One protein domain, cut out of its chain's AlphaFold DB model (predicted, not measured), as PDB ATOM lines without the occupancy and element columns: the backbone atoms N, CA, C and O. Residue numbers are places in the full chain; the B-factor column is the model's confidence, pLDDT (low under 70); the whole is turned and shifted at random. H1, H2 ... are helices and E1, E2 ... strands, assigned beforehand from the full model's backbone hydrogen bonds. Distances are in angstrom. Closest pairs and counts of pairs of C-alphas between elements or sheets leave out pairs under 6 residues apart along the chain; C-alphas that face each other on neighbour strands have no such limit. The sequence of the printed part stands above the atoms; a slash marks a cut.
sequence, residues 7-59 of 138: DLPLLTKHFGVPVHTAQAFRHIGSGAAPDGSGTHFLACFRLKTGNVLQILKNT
ATOM      1  N   ASP A   7     432.245 626.289 493.334       88.06
ATOM      2  CA  ASP A   7     433.301 627.267 493.053       88.06
ATOM      3  C   ASP A   7     433.580 628.201 494.245       88.06
ATOM      4  O   ASP A   7     434.578 628.928 494.262       88.06
ATOM      5  N   LEU A   8     432.722 628.213 495.273       89.75
ATOM      6  CA  LEU A   8     432.893 629.106 496.425       89.75
ATOM      7  C   LEU A   8     434.191 628.850 497.204       89.75
ATOM      8  O   LEU A   8     434.866 629.831 497.534       89.75
ATOM      9  N   PRO A   9     434.596 627.598 497.497       93.06
ATOM     10  CA  PRO A   9     435.890 627.326 498.113       93.06
ATOM     11  C   PRO A   9     437.055 627.828 497.261       93.06
ATOM     12  O   PRO A   9     438.015 628.350 497.820       93.06
ATOM     13  N   LEU A  10     436.966 627.737 495.930       91.44
ATOM     14  CA  LEU A  10     437.997 628.258 495.034       91.44
ATOM     15  C   LEU A  10     438.126 629.781 495.177       91.44
ATOM     16  O   LEU A  10     439.208 630.296 495.458       91.44
ATOM     17  N   LEU A  11     437.013 630.507 495.062       90.94
ATOM     18  CA  LEU A  11     437.003 631.968 495.170       90.94
ATOM     19  C   LEU A  11     437.457 632.452 496.552       90.94
ATOM     20  O   LEU A  11     438.257 633.380 496.655       90.94
ATOM     21  N   THR A  12     436.985 631.807 497.614       92.75
ATOM     22  CA  THR A  12     437.268 632.230 498.993       92.75
ATOM     23  C   THR A  12     438.669 631.831 499.451       92.75
ATOM     24  O   THR A  12     439.408 632.683 499.936       92.75
ATOM     25  N   LYS A  13     439.071 630.566 499.270       92.44
ATOM     26  CA  LYS A  13     440.341 630.046 499.799       92.44
ATOM     27  C   LYS A  13     441.536 630.383 498.916       92.44
ATOM     28  O   LYS A  13     442.599 630.682 499.448       92.44
ATOM     29  N   HIS A  14     441.380 630.340 497.591       89.12
ATOM     30  CA  HIS A  14     442.504 630.568 496.675       89.12
ATOM     31  C   HIS A  14     442.619 632.027 496.244       89.12
ATOM     32  O   HIS A  14     443.711 632.591 496.266       89.12
ATOM     33  N   PHE A  15     441.500 632.656 495.875       89.19
ATOM     34  CA  PHE A  15     441.504 634.042 495.396       89.19
ATOM     35  C   PHE A  15     441.268 635.077 496.504       89.19
ATOM     36  O   PHE A  15     441.399 636.277 496.258       89.19
ATOM     37  N   GLY A  16     440.968 634.637 497.731       90.75
ATOM     38  CA  GLY A  16     440.751 635.525 498.874       90.75
ATOM     39  C   GLY A  16     439.500 636.392 498.736       90.75
ATOM     40  O   GLY A  16     439.448 637.486 499.296       90.75
ATOM     41  N   VAL A  17     438.512 635.943 497.960       92.25
ATOM     42  CA  VAL A  17     437.255 636.664 497.756       92.25
ATOM     43  C   VAL A  17     436.382 636.531 499.006       92.25
ATOM     44  O   VAL A  17     436.094 635.405 499.415       92.25
ATOM     45  N   PRO A  18     435.909 637.633 499.616       92.25
ATOM     46  CA  PRO A  18     434.971 637.565 500.725       92.25
ATOM     47  C   PRO A  18     433.709 636.786 500.353       92.25
ATOM     48  O   PRO A  18     433.159 636.946 499.262       92.25
ATOM     49  N   VAL A  19     433.211 635.981 501.293       91.06
ATOM     50  CA  VAL A  19     432.036 635.119 501.077       91.06
ATOM     51  C   VAL A  19     430.831 635.926 500.591       91.06
ATOM     52  O   VAL A  19     430.154 635.499 499.660       91.06
ATOM     53  N   HIS A  20     430.595 637.113 501.157       90.75
ATOM     54  CA  HIS A  20     429.485 637.978 500.750       90.75
ATOM     55  C   HIS A  20     429.623 638.459 499.296       90.75
ATOM     56  O   HIS A  20     428.636 638.478 498.569       90.75
ATOM     57  N   THR A  21     430.836 638.782 498.834       91.25
ATOM     58  CA  THR A  21     431.099 639.188 497.444       91.25
ATOM     59  C   THR A  21     430.892 638.022 496.487       91.25
ATOM     60  O   THR A  21     430.255 638.184 495.449       91.25
ATOM     61  N   ALA A  22     431.385 636.831 496.842       90.75
ATOM     62  CA  ALA A  22     431.190 635.626 496.038       90.75
ATOM     63  C   ALA A  22     429.700 635.241 495.945       90.75
ATOM     64  O   ALA A  22     429.218 634.856 494.881       90.75
ATOM     65  N   GLN A  23     428.952 635.393 497.043       90.19
ATOM     66  CA  GLN A  23     427.502 635.201 497.061       90.19
ATOM     67  C   GLN A  23     426.778 636.253 496.217       90.19
ATOM     68  O   GLN A  23     425.966 635.881 495.375       90.19
ATOM     69  N   ALA A  24     427.102 637.539 496.374       90.12
ATOM     70  CA  ALA A  24     426.523 638.609 495.566       90.12
ATOM     71  C   ALA A  24     426.765 638.369 494.070       90.12
ATOM     72  O   ALA A  24     425.824 638.397 493.283       90.12
ATOM     73  N   PHE A  25     427.999 638.036 493.682       90.31
ATOM     74  CA  PHE A  25     428.340 637.744 492.291       90.31
ATOM     75  C   PHE A  25     427.570 636.537 491.736       90.31
ATOM     76  O   PHE A  25     427.114 636.573 490.597       90.31
ATOM     77  N   ARG A  26     427.323 635.508 492.557       88.75
ATOM     78  CA  ARG A  26     426.489 634.361 492.169       88.75
ATOM     79  C   ARG A  26     425.043 634.753 491.833       88.75
ATOM     80  O   ARG A  26     424.432 634.113 490.981       88.75
ATOM     81  N   HIS A  27     424.503 635.789 492.474       87.19
ATOM     82  CA  HIS A  27     423.131 636.255 492.252       87.19
ATOM     83  C   HIS A  27     422.972 637.211 491.057       87.19
ATOM     84  O   HIS A  27     421.844 637.459 490.641       87.19
ATOM     85  N   ILE A  28     424.062 637.713 490.466       83.94
ATOM     86  CA  ILE A  28     424.036 638.728 489.390       83.94
ATOM     87  C   ILE A  28     423.625 638.159 488.008       83.94
ATOM     88  O   ILE A  28     423.496 638.892 487.028       83.94
ATOM     89  N   GLY A  29     423.291 636.869 487.937       69.88
ATOM     90  CA  GLY A  29     422.791 636.221 486.724       69.88
ATOM     91  C   GLY A  29     423.909 635.823 485.759       69.88
ATOM     92  O   GLY A  29     425.044 636.293 485.837       69.88
ATOM     93  N   SER A  30     423.599 634.892 484.858       70.00
ATOM     94  CA  SER A  30     424.565 634.321 483.925       70.00
ATOM     95  C   SER A  30     424.426 634.928 482.527       70.00
ATOM     96  O   SER A  30     423.335 635.059 481.988       70.00
ATOM     97  N   GLY A  31     425.565 635.269 481.919       71.56
ATOM     98  CA  GLY A  31     425.629 635.654 480.505       71.56
ATOM     99  C   GLY A  31     425.498 637.155 480.263       71.56
ATOM    100  O   GLY A  31     425.741 637.963 481.164       71.56
ATOM    101  N   ALA A  32     425.218 637.520 479.013       73.00
ATOM    102  CA  ALA A  32     424.909 638.895 478.654       73.00
ATOM    103  C   ALA A  32     423.551 639.278 479.250       73.00
ATOM    104  O   ALA A  32     422.605 638.492 479.216       73.00
ATOM    105  N   ALA A  33     423.465 640.478 479.811       76.50
ATOM    106  CA  ALA A  33     422.218 641.006 480.325       76.50
ATOM    107  C   ALA A  33     421.170 641.111 479.192       76.50
ATOM    108  O   ALA A  33     421.542 641.435 478.058       76.50
ATOM    109  N   PRO A  34     419.872 640.865 479.470       71.62
ATOM    110  CA  PRO A  34     418.817 640.872 478.445       71.62
ATOM    111  C   PRO A  34     418.674 642.199 477.690       71.62
ATOM    112  O   PRO A  34     418.219 642.229 476.551       71.62
ATOM    113  N   ASP A  35     419.077 643.298 478.322       75.75
ATOM    114  CA  ASP A  35     419.090 644.650 477.759       75.75
ATOM    115  C   ASP A  35     420.303 644.920 476.843       75.75
ATOM    116  O   ASP A  35     420.481 646.038 476.366       75.75
ATOM    117  N   GLY A  36     421.164 643.924 476.604       70.62
ATOM    118  CA  GLY A  36     422.365 644.063 475.780       70.62
ATOM    119  C   GLY A  36     423.509 644.817 476.463       70.62
ATOM    120  O   GLY A  36     424.545 645.051 475.847       70.62
ATOM    121  N   SER A  37     423.382 645.164 477.747       75.38
ATOM    122  CA  SER A  37     424.395 645.940 478.476       75.38
ATOM    123  C   SER A  37     425.669 645.149 478.826       75.38
ATOM    124  O   SER A  37     426.568 645.673 479.486       75.38
ATOM    125  N   GLY A  38     425.776 643.899 478.369       80.06
ATOM    126  CA  GLY A  38     426.962 643.059 478.512       80.06
ATOM    127  C   GLY A  38     426.928 642.133 479.726       80.06
ATOM    128  O   GLY A  38     425.864 641.857 480.274       80.06
ATOM    129  N   THR A  39     428.081 641.591 480.126       85.19
ATOM    130  CA  THR A  39     428.162 640.540 481.161       85.19
ATOM    131  C   THR A  39     428.946 640.995 482.384       85.19
ATOM    132  O   THR A  39     429.931 641.726 482.267       85.19
ATOM    133  N   HIS A  40     428.521 640.549 483.564       89.19
ATOM    134  CA  HIS A  40     429.260 640.795 484.794       89.19
ATOM    135  C   HIS A  40     430.381 639.771 484.967       89.19
ATOM    136  O   HIS A  40     430.219 638.586 484.666       89.19
ATOM    137  N   PHE A  41     431.508 640.227 485.498       89.94
ATOM    138  CA  PHE A  41     432.629 639.378 485.872       89.94
ATOM    139  C   PHE A  41     433.261 639.876 487.170       89.94
ATOM    140  O   PHE A  41     433.178 641.057 487.515       89.94
ATOM    141  N   LEU A  42     433.888 638.959 487.902       91.62
ATOM    142  CA  LEU A  42     434.628 639.282 489.111       91.62
ATOM    143  C   LEU A  42     436.095 639.521 488.748       91.62
ATOM    144  O   LEU A  42     436.783 638.613 488.287       91.62
ATOM    145  N   ALA A  43     436.565 640.745 488.961       92.62
ATOM    146  CA  ALA A  43     437.960 641.115 488.804       92.62
ATOM    147  C   ALA A  43     438.688 640.992 490.147       92.62
ATOM    148  O   ALA A  43     438.314 641.641 491.128       92.62
ATOM    149  N   CYS A  44     439.740 640.173 490.171       92.19
ATOM    150  CA  CYS A  44     440.607 639.983 491.328       92.19
ATOM    151  C   CYS A  44     441.999 640.548 491.026       92.19
ATOM    152  O   CYS A  44     442.795 639.911 490.336       92.19
ATOM    153  N   PHE A  45     442.305 641.735 491.542       92.56
ATOM    154  CA  PHE A  45     443.604 642.379 491.373       92.56
ATOM    155  C   PHE A  45     444.488 642.119 492.589       92.56
ATOM    156  O   PHE A  45     444.112 642.433 493.719       92.56
ATOM    157  N   ARG A  46     445.690 641.588 492.361       90.38
ATOM    158  CA  ARG A  46     446.703 641.414 493.405       90.38
ATOM    159  C   ARG A  46     447.703 642.561 493.330       90.38
ATOM    160  O   ARG A  46     448.499 642.633 492.399       90.38
ATOM    161  N   LEU A  47     447.640 643.465 494.301       91.38
ATOM    162  CA  LEU A  47     448.528 644.620 494.414       91.38
ATOM    163  C   LEU A  47     449.557 644.383 495.526       91.38
ATOM    164  O   LEU A  47     449.393 643.508 496.375       91.38
ATOM    165  N   LYS A  48     450.617 645.200 495.562       93.00
ATOM    166  CA  LYS A  48     451.619 645.153 496.647       93.00
ATOM    167  C   LYS A  48     451.015 645.463 498.021       93.00
ATOM    168  O   LYS A  48     451.502 644.968 499.028       93.00
ATOM    169  N   THR A  49     449.967 646.282 498.053       91.62
ATOM    170  CA  THR A  49     449.278 646.737 499.268       91.62
ATOM    171  C   THR A  49     448.144 645.813 499.710       91.62
ATOM    172  O   THR A  49     447.573 646.028 500.774       91.62
ATOM    173  N   GLY A  50     447.802 644.797 498.913       86.38
ATOM    174  CA  GLY A  50     446.693 643.889 499.188       86.38
ATOM    175  C   GLY A  50     445.915 643.510 497.931       86.38
ATOM    176  O   GLY A  50     446.307 643.827 496.808       86.38
ATOM    177  N   ASN A  51     444.794 642.822 498.125       87.38
ATOM    178  CA  ASN A  51     443.903 642.442 497.034       87.38
ATOM    179  C   ASN A  51     442.793 643.483 496.865       87.38
ATOM    180  O   ASN A  51     442.188 643.917 497.844       87.38
ATOM    181  N   VAL A  52     442.489 643.827 495.616       91.81
ATOM    182  CA  VAL A  52     441.321 644.628 495.246       91.81
ATOM    183  C   VAL A  52     440.378 643.747 494.447       91.81
ATOM    184  O   VAL A  52     440.778 643.118 493.469       91.81
ATOM    185  N   LEU A  53     439.123 643.697 494.879       92.75
ATOM    186  CA  LEU A  53     438.090 642.856 494.291       92.75
ATOM    187  C   LEU A  53     436.947 643.741 493.820       92.75
ATOM    188  O   LEU A  53     436.426 644.542 494.597       92.75
ATOM    189  N   GLN A  54     436.557 643.600 492.560       92.75
ATOM    190  CA  GLN A  54     435.482 644.393 491.977       92.75
ATOM    191  C   GLN A  54     434.597 643.515 491.105       92.75
ATOM    192  O   GLN A  54     435.086 642.748 490.279       92.75
ATOM    193  N   ILE A  55     433.284 643.651 491.273       91.56
ATOM    194  CA  ILE A  55     432.331 643.125 490.301       91.56
ATOM    195  C   ILE A  55     432.189 644.194 489.228       91.56
ATOM    196  O   ILE A  55     431.684 645.285 489.489       91.56
ATOM    197  N   LEU A  56     432.685 643.885 488.039       91.06
ATOM    198  CA  LEU A  56     432.683 644.787 486.899       91.06
ATOM    199  C   LEU A  56     431.710 644.282 485.840       91.06
ATOM    200  O   LEU A  56     431.345 643.104 485.810       91.06
ATOM    201  N   LYS A  57     431.297 645.186 484.954       88.25
ATOM    202  CA  LYS A  57     430.426 644.882 483.823       88.25
ATOM    203  C   LYS A  57     431.180 645.138 482.530       88.25
ATOM    204  O   LYS A  57     431.578 646.267 482.260       88.25
ATOM    205  N   ASN A  58     431.389 644.090 481.742       86.69
ATOM    206  CA  ASN A  58     431.962 644.212 480.410       86.69
ATOM    207  C   ASN A  58     430.855 644.616 479.431       86.69
ATOM    208  O   ASN A  58     430.087 643.758 478.990       86.69
ATOM    209  N   THR A  59     430.761 645.911 479.129       86.25
ATOM    210  CA  THR A  59     429.816 646.459 478.150       86.25
ATOM    211  C   THR A  59     430.393 646.307 476.746       86.25
ATOM    212  O   THR A  59     431.359 646.986 476.399       86.25
TER     213      THR A  59
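AT A GLANCE: This is residues 7 to 59 of the 138 residues of the protein "Putative nucleotide-binding protein" of Candidatus Erwinia dacicola (UniProt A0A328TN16). A long, narrow two-stranded ribbon, the hairpin E1 and E2, has a small helical hairpin, H1 and H2, along one side, with residues 21 to 26 of H2 near the strands and H1 farther off. The ribbon's tight turn is at one end of the longest axis, and the loop of residues 28 to 38, between H2 and E1, swings out at the other. The printed part has 53 residues with two named helices and two named strands, in the order H1, H2, E1, E2; the sheet order is E1 - E2, antiparallel, and the class is mixed, helices and strands. The whole is only just loose, close to compact, with a radius of gyration of the C-alphas of 12.1 A, and elongated, with spans of 36 by 22 by 14 A.

IN THESE COORDINATES: Strand E1, residues 39 to 47, is 24.6 A from first to last C-alpha and begins at C-alpha 39, (428.162, 640.540, 481.161). Strand E2, residues 50 to 58, is 23.9 A long and ends at C-alpha 58, (431.962, 644.212, 480.410); it bends by 53 degrees at residue 55. Helix H2, residues 19 to 27, is 12.6 A long. Helix H1, residues 8 to 14, is 9.7 A long and begins at C-alpha 8, (432.893, 629.106, 496.425).

HOW THE PARTS SIT: E1 and E2 form a hairpin of antiparallel neighbours, with 160 degrees between their directions. The C-alphas of His 40 and Lys 57 face each other at 4.4 A. Across the pair, N 43 and O 54 are within hydrogen-bond range at 2.8 A, as are N 52 and O 45 at 2.9 A. The closest C-alphas of H2 and E2 are those of Phe 25 and Ile 55, 7.0 A apart. The closest of H2 and E1 are those of Phe 25 and Leu 42, 7.2 A apart. H1 and H2 form a helical hairpin and touch, with the C-alphas of Thr 12 and Val 19 closest at 6.3 A. Their lines stand at a steep tilt of 43 degrees, and they run opposite ways. H1 is apart from E1 and from E2. In H1 and H2 every O i to N i+4 pair is within hydrogen-bond range.

THE WHOLE: The two C-alphas farthest apart are those of Pro 34 and Lys 48, at 37.8 A. The first and last printed C-alphas, of Asp 7 and Thr 59, are 24.5 A apart. The printed part has no cut. The link from H2 to E1, 11 residues, is long; the links from H1 to H2 and from E1 to E2 are tight. The mean pLDDT of the printed part is 87.1, and residue 29 is under 70.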